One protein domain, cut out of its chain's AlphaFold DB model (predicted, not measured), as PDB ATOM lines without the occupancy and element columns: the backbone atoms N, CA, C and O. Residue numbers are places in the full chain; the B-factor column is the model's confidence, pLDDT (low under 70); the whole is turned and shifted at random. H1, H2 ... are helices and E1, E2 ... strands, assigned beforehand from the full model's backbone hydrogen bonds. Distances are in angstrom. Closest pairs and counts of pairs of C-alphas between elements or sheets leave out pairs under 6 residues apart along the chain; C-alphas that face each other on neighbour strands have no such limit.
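What this domain is: This is residues 8 to 80 of the 80 residues of the protein "PemK-like, MazF-like toxin of type II toxin-antitoxin system" of uncultured archaeon (UniProt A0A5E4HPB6). A small, open sheet of three strands, E1, E2 and E3, has the short helix H1 off one end, while a long arm, residues 50 to 78, sticks out from it, folds back and ends in the helix H2, which packs on no other named element. The loop of the hairpin E1 and E2 sticks out too, with residues 15 to 20 standing free. The printed part has 73 residues with three named strands and two named helices, in the order E1, E2, H1, E3, H2; the sheet's order is E1, E2, E3, antiparallel throughout. The class is mixed, helices and strands, with 34 residues, under half, in named elements. The whole is only just extended, close to loose, with a radius of gyration of the C-alphas of 17.0 A, and its outline is flat, 47 by 37 by 19 A.

How they stand to each other: E1, residues 8 to 12, and E2, residues 23 to 28, form a hairpin over a short link of 10 residues. They are antiparallel, with 136 degrees between their directions; the C-alphas of Ile 8 and Leu 27, which face each other, are 4.6 A apart. N 9 and O 26 are within hydrogen-bond range at 2.8 A, and N 24 and O 11 at 3.0 A. A tight link leads to H1, residues 32 to 37, which is not on the sheet and is apart from E1. Another tight link leads to E3, residues 43 to 45, an edge strand like E1. E3 is antiparallel to the inner strand E2 at 134 degrees, with N 27 and O 44 at 2.8 A and N 44 and O 27 at 2.8 A. H2, residues 65 to 78, is not on the sheet and is apart from E1, E2 and H1. In H1 and H2 every O i to N i+4 pair is within hydrogen-bond range.

Where its parts are: E1 begins at C-alpha 8, (-31.179, 15.123, -2.360), and is 13.2 A long from first to last C-alpha. E2 measures 15.0 A, H1 8.8 A and E3 6.4 A. H2 measures 20.0 A, from C-alpha 65 at (-32.851, 39.327, 9.765) to C-alpha 78 at (-28.728, 19.728, 10.219).

The domain as a whole: The two C-alphas farthest apart are those of Thr 37 and Val 60, 49.5 A. The printed part has no cut and ends at Ser 80, the chain's last residue. The link from E3 to H2, residues 46 to 64, is long. Without the stretches that stand free, the body of 38 residues spans 30 by 26 by 9 A. The mean pLDDT of the printed part is 71.0; residues 13 to 23, 45 to 58, 60, 71 and 74 to 80 are under 70.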
ATOM      1  N   ILE A   8     -29.726  14.918  -2.329       81.06
ATOM      2  CA  ILE A   8     -31.179  15.123  -2.360       81.06
ATOM      3  C   ILE A   8     -31.742  14.304  -3.520       81.06
ATOM      4  O   ILE A   8     -31.358  14.503  -4.672       81.06
ATOM      5  N   VAL A   9     -32.645  13.381  -3.210       81.31
ATOM      6  CA  VAL A   9     -33.295  12.484  -4.171       81.31
ATOM      7  C   VAL A   9     -34.794  12.758  -4.217       81.31
ATOM      8  O   VAL A   9     -35.391  13.140  -3.213       81.31
ATOM      9  N   LEU A  10     -35.419  12.573  -5.378       79.81
ATOM     10  CA  LEU A  10     -36.875  12.585  -5.501       79.81
ATOM     11  C   LEU A  10     -37.390  11.162  -5.289       79.81
ATOM     12  O   LEU A  10     -37.044  10.262  -6.051       79.81
ATOM     13  N   VAL A  11     -38.200  10.970  -4.254       76.81
ATOM     14  CA  VAL A  11     -38.833   9.686  -3.936       76.81
ATOM     15  C   VAL A  11     -40.323   9.743  -4.240       76.81
ATOM     16  O   VAL A  11     -40.986  10.762  -4.018       76.81
ATOM     17  N   ASP A  12     -40.841   8.637  -4.763       74.38
ATOM     18  CA  ASP A  12     -42.272   8.429  -4.929       74.38
ATOM     19  C   ASP A  12     -42.861   7.955  -3.595       74.38
ATOM     20  O   ASP A  12     -42.548   6.866  -3.114       74.38
ATOM     21  N   PHE A  13     -43.689   8.793  -2.972       63.94
ATOM     22  CA  PHE A  13     -44.526   8.365  -1.858       63.94
ATOM     23  C   PHE A  13     -45.923   8.092  -2.396       63.94
ATOM     24  O   PHE A  13     -46.723   9.017  -2.572       63.94
ATOM     25  N   SER A  14     -46.222   6.815  -2.616       56.41
ATOM     26  CA  SER A  14     -47.556   6.371  -2.993       56.41
ATOM     27  C   SER A  14     -48.537   6.743  -1.879       56.41
ATOM     28  O   SER A  14     -48.487   6.202  -0.775       56.41
ATOM     29  N   HIS A  15     -49.430   7.697  -2.141       53.12
ATOM     30  CA  HIS A  15     -50.550   7.956  -1.238       53.12
ATOM     31  C   HIS A  15     -51.554   6.810  -1.330       53.12
ATOM     32  O   HIS A  15     -51.806   6.280  -2.413       53.12
ATOM     33  N   SER A  16     -52.210   6.505  -0.212       53.78
ATOM     34  CA  SER A  16     -53.262   5.483  -0.094       53.78
ATOM     35  C   SER A  16     -54.421   5.665  -1.090       53.78
ATOM     36  O   SER A  16     -55.226   4.761  -1.268       53.78
ATOM     37  N   ASN A  17     -54.518   6.833  -1.737       52.69
ATOM     38  CA  ASN A  17     -55.577   7.190  -2.677       52.69
ATOM     39  C   ASN A  17     -55.243   6.893  -4.159       52.69
ATOM     40  O   ASN A  17     -56.023   7.278  -5.025       52.69
ATOM     41  N   LEU A  18     -54.099   6.248  -4.460       54.41
ATOM     42  CA  LEU A  18     -53.719   5.624  -5.753       54.41
ATOM     43  C   LEU A  18     -53.868   6.472  -7.045       54.41
ATOM     44  O   LEU A  18     -53.768   5.929  -8.142       54.41
ATOM     45  N   LYS A  19     -54.106   7.789  -6.954       55.06
ATOM     46  CA  LYS A  19     -54.431   8.655  -8.109       55.06
ATOM     47  C   LYS A  19     -53.452   9.801  -8.372       55.06
ATOM     48  O   LYS A  19     -53.473  10.348  -9.466       55.06
ATOM     49  N   GLU A  20     -52.600  10.165  -7.414       56.28
ATOM     50  CA  GLU A  20     -51.626  11.252  -7.583       56.28
ATOM     51  C   GLU A  20     -50.230  10.817  -7.126       56.28
ATOM     52  O   GLU A  20     -49.993  10.609  -5.935       56.28
ATOM     53  N   THR A  21     -49.296  10.726  -8.072       54.56
ATOM     54  CA  THR A  21     -47.873  10.498  -7.801       54.56
ATOM     55  C   THR A  21     -47.200  11.848  -7.560       54.56
ATOM     56  O   THR A  21     -46.901  12.586  -8.498       54.56
ATOM     57  N   LYS A  22     -47.013  12.231  -6.292       62.88
ATOM     58  CA  LYS A  22     -46.276  13.451  -5.929       62.88
ATOM     59  C   LYS A  22     -44.873  13.068  -5.481       62.88
ATOM     60  O   LYS A  22     -44.697  12.585  -4.365       62.88
ATOM     61  N   TYR A  23     -43.888  13.328  -6.337       69.69
ATOM     62  CA  TYR A  23     -42.479  13.209  -5.970       69.69
ATOM     63  C   TYR A  23     -42.161  14.163  -4.820       69.69
ATOM     64  O   TYR A  23     -42.507  15.348  -4.877       69.69
ATOM     65  N   ARG A  24     -41.500  13.660  -3.775       72.38
ATOM     66  CA  ARG A  24     -41.027  14.491  -2.664       72.38
ATOM     67  C   ARG A  24     -39.509  14.456  -2.596       72.38
ATOM     68  O   ARG A  24     -38.933  13.377  -2.729       72.38
ATOM     69  N   PRO A  25     -38.852  15.605  -2.383       79.38
ATOM     70  CA  PRO A  25     -37.432  15.600  -2.100       79.38
ATOM     71  C   PRO A  25     -37.184  14.928  -0.744       79.38
ATOM     72  O   PRO A  25     -37.883  15.177   0.242       79.38
ATOM     73  N   ALA A  26     -36.174  14.073  -0.698       80.06
ATOM     74  CA  ALA A  26     -35.678  13.441   0.509       80.06
ATOM     75  C   ALA A  26     -34.149  13.519   0.536       80.06
ATOM     76  O   ALA A  26     -33.489  13.397  -0.496       80.06
ATOM     77  N   LEU A  27     -33.587  13.752   1.718       81.94
ATOM     78  CA  LEU A  27     -32.148  13.783   1.943       81.94
ATOM     79  C   LEU A  27     -31.656  12.379   2.276       81.94
ATOM     80  O   LEU A  27     -32.171  11.744   3.193       81.94
ATOM     81  N   VAL A  28     -30.623  11.912   1.590       86.00
ATOM     82  CA  VAL A  28     -29.959  10.645   1.902       86.00
ATOM     83  C   VAL A  28     -29.080  10.824   3.137       86.00
ATOM     84  O   VAL A  28     -28.081  11.539   3.087       86.00
ATOM     85  N   ILE A  29     -29.425  10.143   4.230       87.06
ATOM     86  CA  ILE A  29     -28.667  10.196   5.495       87.06
ATOM     87  C   ILE A  29     -27.804   8.952   5.729       87.06
ATOM     88  O   ILE A  29     -26.889   8.968   6.544       87.06
ATOM     89  N   SER A  30     -28.080   7.874   5.002       85.81
ATOM     90  CA  SER A  30     -27.303   6.636   5.045       85.81
ATOM     91  C   SER A  30     -25.928   6.813   4.395       85.81
ATOM     92  O   SER A  30     -25.780   7.530   3.404       85.81
ATOM     93  N   SER A  31     -24.913   6.156   4.970       89.88
ATOM     94  CA  SER A  31     -23.529   6.260   4.493       89.88
ATOM     95  C   SER A  31     -23.369   5.719   3.072       89.88
ATOM     96  O   SER A  31     -23.968   4.705   2.721       89.88
ATOM     97  N   SER A  32     -22.491   6.330   2.273       87.81
ATOM     98  CA  SER A  32     -22.224   5.871   0.900       87.81
ATOM     99  C   SER A  32     -21.785   4.402   0.849       87.81
ATOM    100  O   SER A  32     -22.214   3.670  -0.032       87.81
ATOM    101  N   LYS A  33     -21.015   3.942   1.848       88.94
ATOM    102  CA  LYS A  33     -20.622   2.531   1.978       88.94
ATOM    103  C   LYS A  33     -21.835   1.612   2.157       88.94
ATOM    104  O   LYS A  33     -21.888   0.560   1.535       88.94
ATOM    105  N   TYR A  34     -22.801   2.009   2.987       87.44
ATOM    106  CA  TYR A  34     -24.047   1.260   3.173       87.44
ATOM    107  C   TYR A  34     -24.844   1.195   1.863       87.44
ATOM    108  O   TYR A  34     -25.198   0.104   1.426       87.44
ATOM    109  N   ASN A  35     -25.009   2.339   1.193       87.25
ATOM    110  CA  ASN A  35     -25.788   2.474  -0.047       87.25
ATOM    111  C   ASN A  35     -25.181   1.721  -1.244       87.25
ATOM    112  O   ASN A  35     -25.873   1.454  -2.219       87.25
ATOM    113  N   GLU A  36     -23.882   1.417  -1.205       88.38
ATOM    114  CA  GLU A  36     -23.205   0.591  -2.214       88.38
ATOM    115  C   GLU A  36     -23.368  -0.914  -1.948       88.38
ATOM    116  O   GLU A  36     -23.300  -1.716  -2.876       88.38
ATOM    117  N   THR A  37     -23.579  -1.301  -0.687       87.06
ATOM    118  CA  THR A  37     -23.687  -2.710  -0.263       87.06
ATOM    119  C   THR A  37     -25.119  -3.219  -0.149       87.06
ATOM    120  O   THR A  37     -25.344  -4.425  -0.238       87.06
ATOM    121  N   VAL A  38     -26.079  -2.323   0.072       86.12
ATOM    122  CA  VAL A  38     -27.482  -2.644   0.349       86.12
ATOM    123  C   VAL A  38     -28.362  -1.984  -0.709       86.12
ATOM    124  O   VAL A  38     -28.057  -0.898  -1.192       86.12
ATOM    125  N   ILE A  39     -29.448  -2.660  -1.090       86.31
ATOM    126  CA  ILE A  39     -30.416  -2.149  -2.076       86.31
ATOM    127  C   ILE A  39     -31.215  -0.968  -1.498       86.31
ATOM    128  O   ILE A  39     -31.594  -0.052  -2.225       86.31
ATOM    129  N   ASP A  40     -31.450  -0.992  -0.188       84.12
ATOM    130  CA  ASP A  40     -32.191   0.028   0.541       84.12
ATOM    131  C   ASP A  40     -31.338   1.261   0.854       84.12
ATOM    132  O   ASP A  40     -30.128   1.187   1.071       84.12
ATOM    133  N   VAL A  41     -32.006   2.410   0.951       82.88
ATOM    134  CA  VAL A  41     -31.404   3.689   1.331       82.88
ATOM    135  C   VAL A  41     -32.229   4.330   2.440       82.88
ATOM    136  O   VAL A  41     -33.455   4.411   2.365       82.88
ATOM    137  N   VAL A  42     -31.557   4.815   3.483       81.38
ATOM    138  CA  VAL A  42     -32.215   5.579   4.552       81.38
ATOM    139  C   VAL A  42     -32.242   7.048   4.159       81.38
ATOM    140  O   VAL A  42     -31.185   7.654   3.929       81.38
ATOM    141  N   VAL A  43     -33.449   7.609   4.099       81.75
ATOM    142  CA  VAL A  43     -33.702   8.989   3.683       81.75
ATOM    143  C   VAL A  43     -34.562   9.736   4.701       81.75
ATOM    144  O   VAL A  43     -35.437   9.157   5.341       81.75
ATOM    145  N   LEU A  44     -34.334  11.041   4.822       77.81
ATOM    146  CA  LEU A  44     -35.158  11.967   5.588       77.81
ATOM    147  C   LEU A  44     -36.051  12.752   4.622       77.81
ATOM    148  O   LEU A  44     -35.548  13.438   3.731       77.81
ATOM    149  N   SER A  45     -37.372  12.672   4.782       69.75
ATOM    150  CA  SER A  45     -38.301  13.452   3.958       69.75
ATOM    151  C   SER A  45     -38.124  14.944   4.229       69.75
ATOM    152  O   SER A  45     -38.291  15.378   5.372       69.75
ATOM    153  N   VAL A  46     -37.841  15.739   3.196       67.25
ATOM    154  CA  VAL A  46     -37.740  17.192   3.343       67.25
ATOM    155  C   VAL A  46     -39.008  17.825   2.784       67.25
ATOM    156  O   VAL A  46     -39.276  17.772   1.584       67.25
ATOM    157  N   THR A  47     -39.817  18.443   3.642       58.81
ATOM    158  CA  THR A  47     -40.976  19.219   3.178       58.81
ATOM    159  C   THR A  47     -40.495  20.593   2.717       58.81
ATOM    160  O   THR A  47     -40.544  21.565   3.467       58.81
ATOM    161  N   ILE A  48     -39.988  20.670   1.487       56.12
ATOM    162  CA  ILE A  48     -39.602  21.931   0.840       56.12
ATOM    163  C   ILE A  48     -40.746  22.354  -0.080       56.12
ATOM    164  O   ILE A  48     -41.016  21.696  -1.084       56.12
ATOM    165  N   TYR A  49     -41.410  23.464   0.238       54.00
ATOM    166  CA  TYR A  49     -42.335  24.110  -0.693       54.00
ATOM    167  C   TYR A  49     -41.535  25.032  -1.614       54.00
ATOM    168  O   TYR A  49     -41.326  26.205  -1.310       54.00
ATOM    169  N   ALA A  50     -41.055  24.492  -2.734       50.12
ATOM    170  CA  ALA A  50     -40.581  25.318  -3.834       50.12
ATOM    171  C   ALA A  50     -41.813  25.849  -4.577       50.12
ATOM    172  O   ALA A  50     -42.552  25.087  -5.194       50.12
ATOM    173  N   VAL A  51     -42.067  27.148  -4.455       51.03
ATOM    174  CA  VAL A  51     -43.138  27.838  -5.176       51.03
ATOM    175  C   VAL A  51     -42.530  28.630  -6.326       51.03
ATOM    176  O   VAL A  51     -41.517  29.311  -6.149       51.03
ATOM    177  N   GLU A  52     -43.136  28.548  -7.508       51.78
ATOM    178  CA  GLU A  52     -42.788  29.441  -8.610       51.78
ATOM    179  C   GLU A  52     -43.055  30.888  -8.185       51.78
ATOM    180  O   GLU A  52     -44.056  31.200  -7.539       51.78
ATOM    181  N   LYS A  53     -42.154  31.813  -8.521       62.31
ATOM    182  CA  LYS A  53     -42.315  33.214  -8.097       62.31
ATOM    183  C   LYS A  53     -43.586  33.845  -8.679       62.31
ATOM    184  O   LYS A  53     -44.171  34.717  -8.046       62.31
ATOM    185  N   GLU A  54     -44.031  33.359  -9.836       61.00
ATOM    186  CA  GLU A  54     -45.212  33.831 -10.567       61.00
ATOM    187  C   GLU A  54     -46.541  33.482  -9.873       61.00
ATOM    188  O   GLU A  54     -47.536  34.174 -10.080       61.00
ATOM    189  N   ILE A  55     -46.567  32.478  -8.985       57.84
ATOM    190  CA  ILE A  55     -47.772  32.134  -8.208       57.84
ATOM    191  C   ILE A  55     -47.909  32.955  -6.914       57.84
ATOM    192  O   ILE A  55     -48.949  32.900  -6.246       57.84
ATOM    193  N   ILE A  56     -46.893  33.745  -6.548       61.81
ATOM    194  CA  ILE A  56     -46.917  34.596  -5.354       61.81
ATOM    195  C   ILE A  56     -47.780  35.828  -5.637       61.81
ATOM    196  O   ILE A  56     -47.345  36.798  -6.247       61.81
ATOM    197  N   ARG A  57     -49.021  35.810  -5.142       57.16
ATOM    198  CA  ARG A  57     -49.983  36.903  -5.365       57.16
ATOM    199  C   ARG A  57     -49.670  38.178  -4.580       57.16
ATOM    200  O   ARG A  57     -49.983  39.267  -5.049       57.16
ATOM    201  N   LYS A  58     -49.126  38.060  -3.363       61.88
ATOM    202  CA  LYS A  58     -48.835  39.204  -2.482       61.88
ATOM    203  C   LYS A  58     -47.883  38.813  -1.353       61.88
ATOM    204  O   LYS A  58     -48.093  37.793  -0.701       61.88
ATOM    205  N   ILE A  59     -46.898  39.664  -1.069       74.00
ATOM    206  CA  ILE A  59     -46.082  39.581   0.148       74.00
ATOM    207  C   ILE A  59     -46.800  40.366   1.248       74.00
ATOM    208  O   ILE A  59     -47.095  41.548   1.083       74.00
ATOM    209  N   VAL A  60     -47.122  39.693   2.353       65.69
ATOM    210  CA  VAL A  60     -47.869  40.283   3.480       65.69
ATOM    211  C   VAL A  60     -46.969  40.730   4.630       65.69
ATOM    212  O   VAL A  60     -47.339  41.626   5.378       65.69
ATOM    213  N   ALA A  61     -45.793  40.120   4.763       71.31
ATOM    214  CA  ALA A  61     -44.804  40.440   5.780       71.31
ATOM    215  C   ALA A  61     -43.443  39.860   5.380       71.31
ATOM    216  O   ALA A  61     -43.360  38.959   4.543       71.31
ATOM    217  N   GLN A  62     -42.389  40.350   6.026       74.81
ATOM    218  CA  GLN A  62     -41.048  39.793   5.930       74.81
ATOM    219  C   GLN A  62     -40.492  39.571   7.336       74.81
ATOM    220  O   GLN A  62     -40.755  40.346   8.258       74.81
ATOM    221  N   LEU A  63     -39.745  38.483   7.503       70.31
ATOM    222  CA  LEU A  63     -39.126  38.141   8.774       70.31
ATOM    223  C   LEU A  63     -37.915  39.048   9.039       70.31
ATOM    224  O   LEU A  63     -37.190  39.407   8.111       70.31
ATOM    225  N   LYS A  64     -37.679  39.383  10.310       86.19
ATOM    226  CA  LYS A  64     -36.476  40.117  10.725       86.19
ATOM    227  C   LYS A  64     -35.217  39.293  10.452       86.19
ATOM    228  O   LYS A  64     -35.225  38.070  10.605       86.19
ATOM    229  N   GLU A  65     -34.122  39.972  10.120       86.19
ATOM    230  CA  GLU A  65     -32.851  39.327   9.765       86.19
ATOM    231  C   GLU A  65     -32.295  38.412  10.864       86.19
ATOM    232  O   GLU A  65     -31.734  37.362  10.558       86.19
ATOM    233  N   GLU A  66     -32.496  38.771  12.133       86.75
ATOM    234  CA  GLU A  66     -32.083  37.985  13.305       86.75
ATOM    235  C   GLU A  66     -32.636  36.555  13.251       86.75
ATOM    236  O   GLU A  66     -31.892  35.583  13.375       86.75
ATOM    237  N   LYS A  67     -33.937  36.422  12.966       71.81
ATOM    238  CA  LYS A  67     -34.605  35.122  12.849       71.81
ATOM    239  C   LYS A  67     -34.214  34.375  11.579       71.81
ATOM    240  O   LYS A  67     -34.136  33.153  11.593       71.81
ATOM    241  N   ILE A  68     -33.912  35.089  10.493       75.12
ATOM    242  CA  ILE A  68     -33.405  34.466   9.261       75.12
ATOM    243  C   ILE A  68     -32.028  33.835   9.505       75.12
ATOM    244  O   ILE A  68     -31.764  32.742   9.005       75.12
ATOM    245  N   LYS A  69     -31.152  34.502  10.264       81.50
ATOM    246  CA  LYS A  69     -29.838  33.956  10.631       81.50
ATOM    247  C   LYS A  69     -29.975  32.710  11.502       81.50
ATOM    248  O   LYS A  69     -29.345  31.712  11.180       81.50
ATOM    249  N   GLU A  70     -30.840  32.740  12.517       78.88
ATOM    250  CA  GLU A  70     -31.127  31.584  13.383       78.88
ATOM    251  C   GLU A  70     -31.554  30.352  12.568       78.88
ATOM    252  O   GLU A  70     -30.955  29.286  12.694       78.88
ATOM    253  N   ILE A  71     -32.520  30.523  11.659       69.12
ATOM    254  CA  ILE A  71     -33.009  29.436  10.798       69.12
ATOM    255  C   ILE A  71     -31.896  28.909   9.887       69.12
ATOM    256  O   ILE A  71     -31.768  27.701   9.706       69.12
ATOM    257  N   LYS A  72     -31.072  29.794   9.307       72.44
ATOM    258  CA  LYS A  72     -29.942  29.379   8.463       72.44
ATOM    259  C   LYS A  72     -28.921  28.561   9.246       72.44
ATOM    260  O   LYS A  72     -28.437  27.573   8.711       72.44
ATOM    261  N   THR A  73     -28.613  28.949  10.481       77.38
ATOM    262  CA  THR A  73     -27.687  28.204  11.342       77.38
ATOM    263  C   THR A  73     -28.229  26.816  11.661       77.38
ATOM    264  O   THR A  73     -27.534  25.841  11.413       77.38
ATOM    265  N   GLN A  74     -29.488  26.709  12.096       66.44
ATOM    266  CA  GLN A  74     -30.131  25.414  12.363       66.44
ATOM    267  C   GLN A  74     -30.154  24.516  11.123       66.44
ATOM    268  O   GLN A  74     -29.965  23.305  11.211       66.44
ATOM    269  N   LEU A  75     -30.377  25.113   9.951       65.38
ATOM    270  CA  LEU A  75     -30.362  24.387   8.693       65.38
ATOM    271  C   LEU A  75     -28.949  23.892   8.363       65.38
ATOM    272  O   LEU A  75     -28.798  22.732   8.013       65.38
ATOM    273  N   LEU A  76     -27.918  24.725   8.522       67.56
ATOM    274  CA  LEU A  76     -26.520  24.320   8.325       67.56
ATOM    275  C   LEU A  76     -26.090  23.219   9.303       67.56
ATOM    276  O   LEU A  76     -25.451  22.264   8.873       67.56
ATOM    277  N   GLU A  77     -26.473  23.316  10.577       68.31
ATOM    278  CA  GLU A  77     -26.208  22.292  11.597       68.31
ATOM    279  C   GLU A  77     -26.865  20.950  11.262       68.31
ATOM    280  O   GLU A  77     -26.283  19.906  11.523       68.31
ATOM    281  N   LEU A  78     -28.044  20.956  10.637       53.25
ATOM    282  CA  LEU A  78     -28.728  19.728  10.219       53.25
ATOM    283  C   LEU A  78     -28.011  18.996   9.066       53.25
ATOM    284  O   LEU A  78     -28.197  17.792   8.894       53.25
ATOM    285  N   PHE A  79     -27.233  19.720   8.255       54.97
ATOM    286  CA  PHE A  79     -26.481  19.183   7.112       54.97
ATOM    287  C   PHE A  79     -24.967  19.055   7.374       54.97
ATOM    288  O   PHE A  79     -24.236  18.707   6.442       54.97
ATOM    289  N   SER A  80     -24.502  19.358   8.593       49.62
ATOM    290  CA  SER A  80     -23.104  19.211   9.040       49.62
ATOM    291  C   SER A  80     -22.880  17.866   9.724       49.62
ATOM    292  O   SER A  80     -21.770  17.317   9.556       49.62
TER     293      SER A  80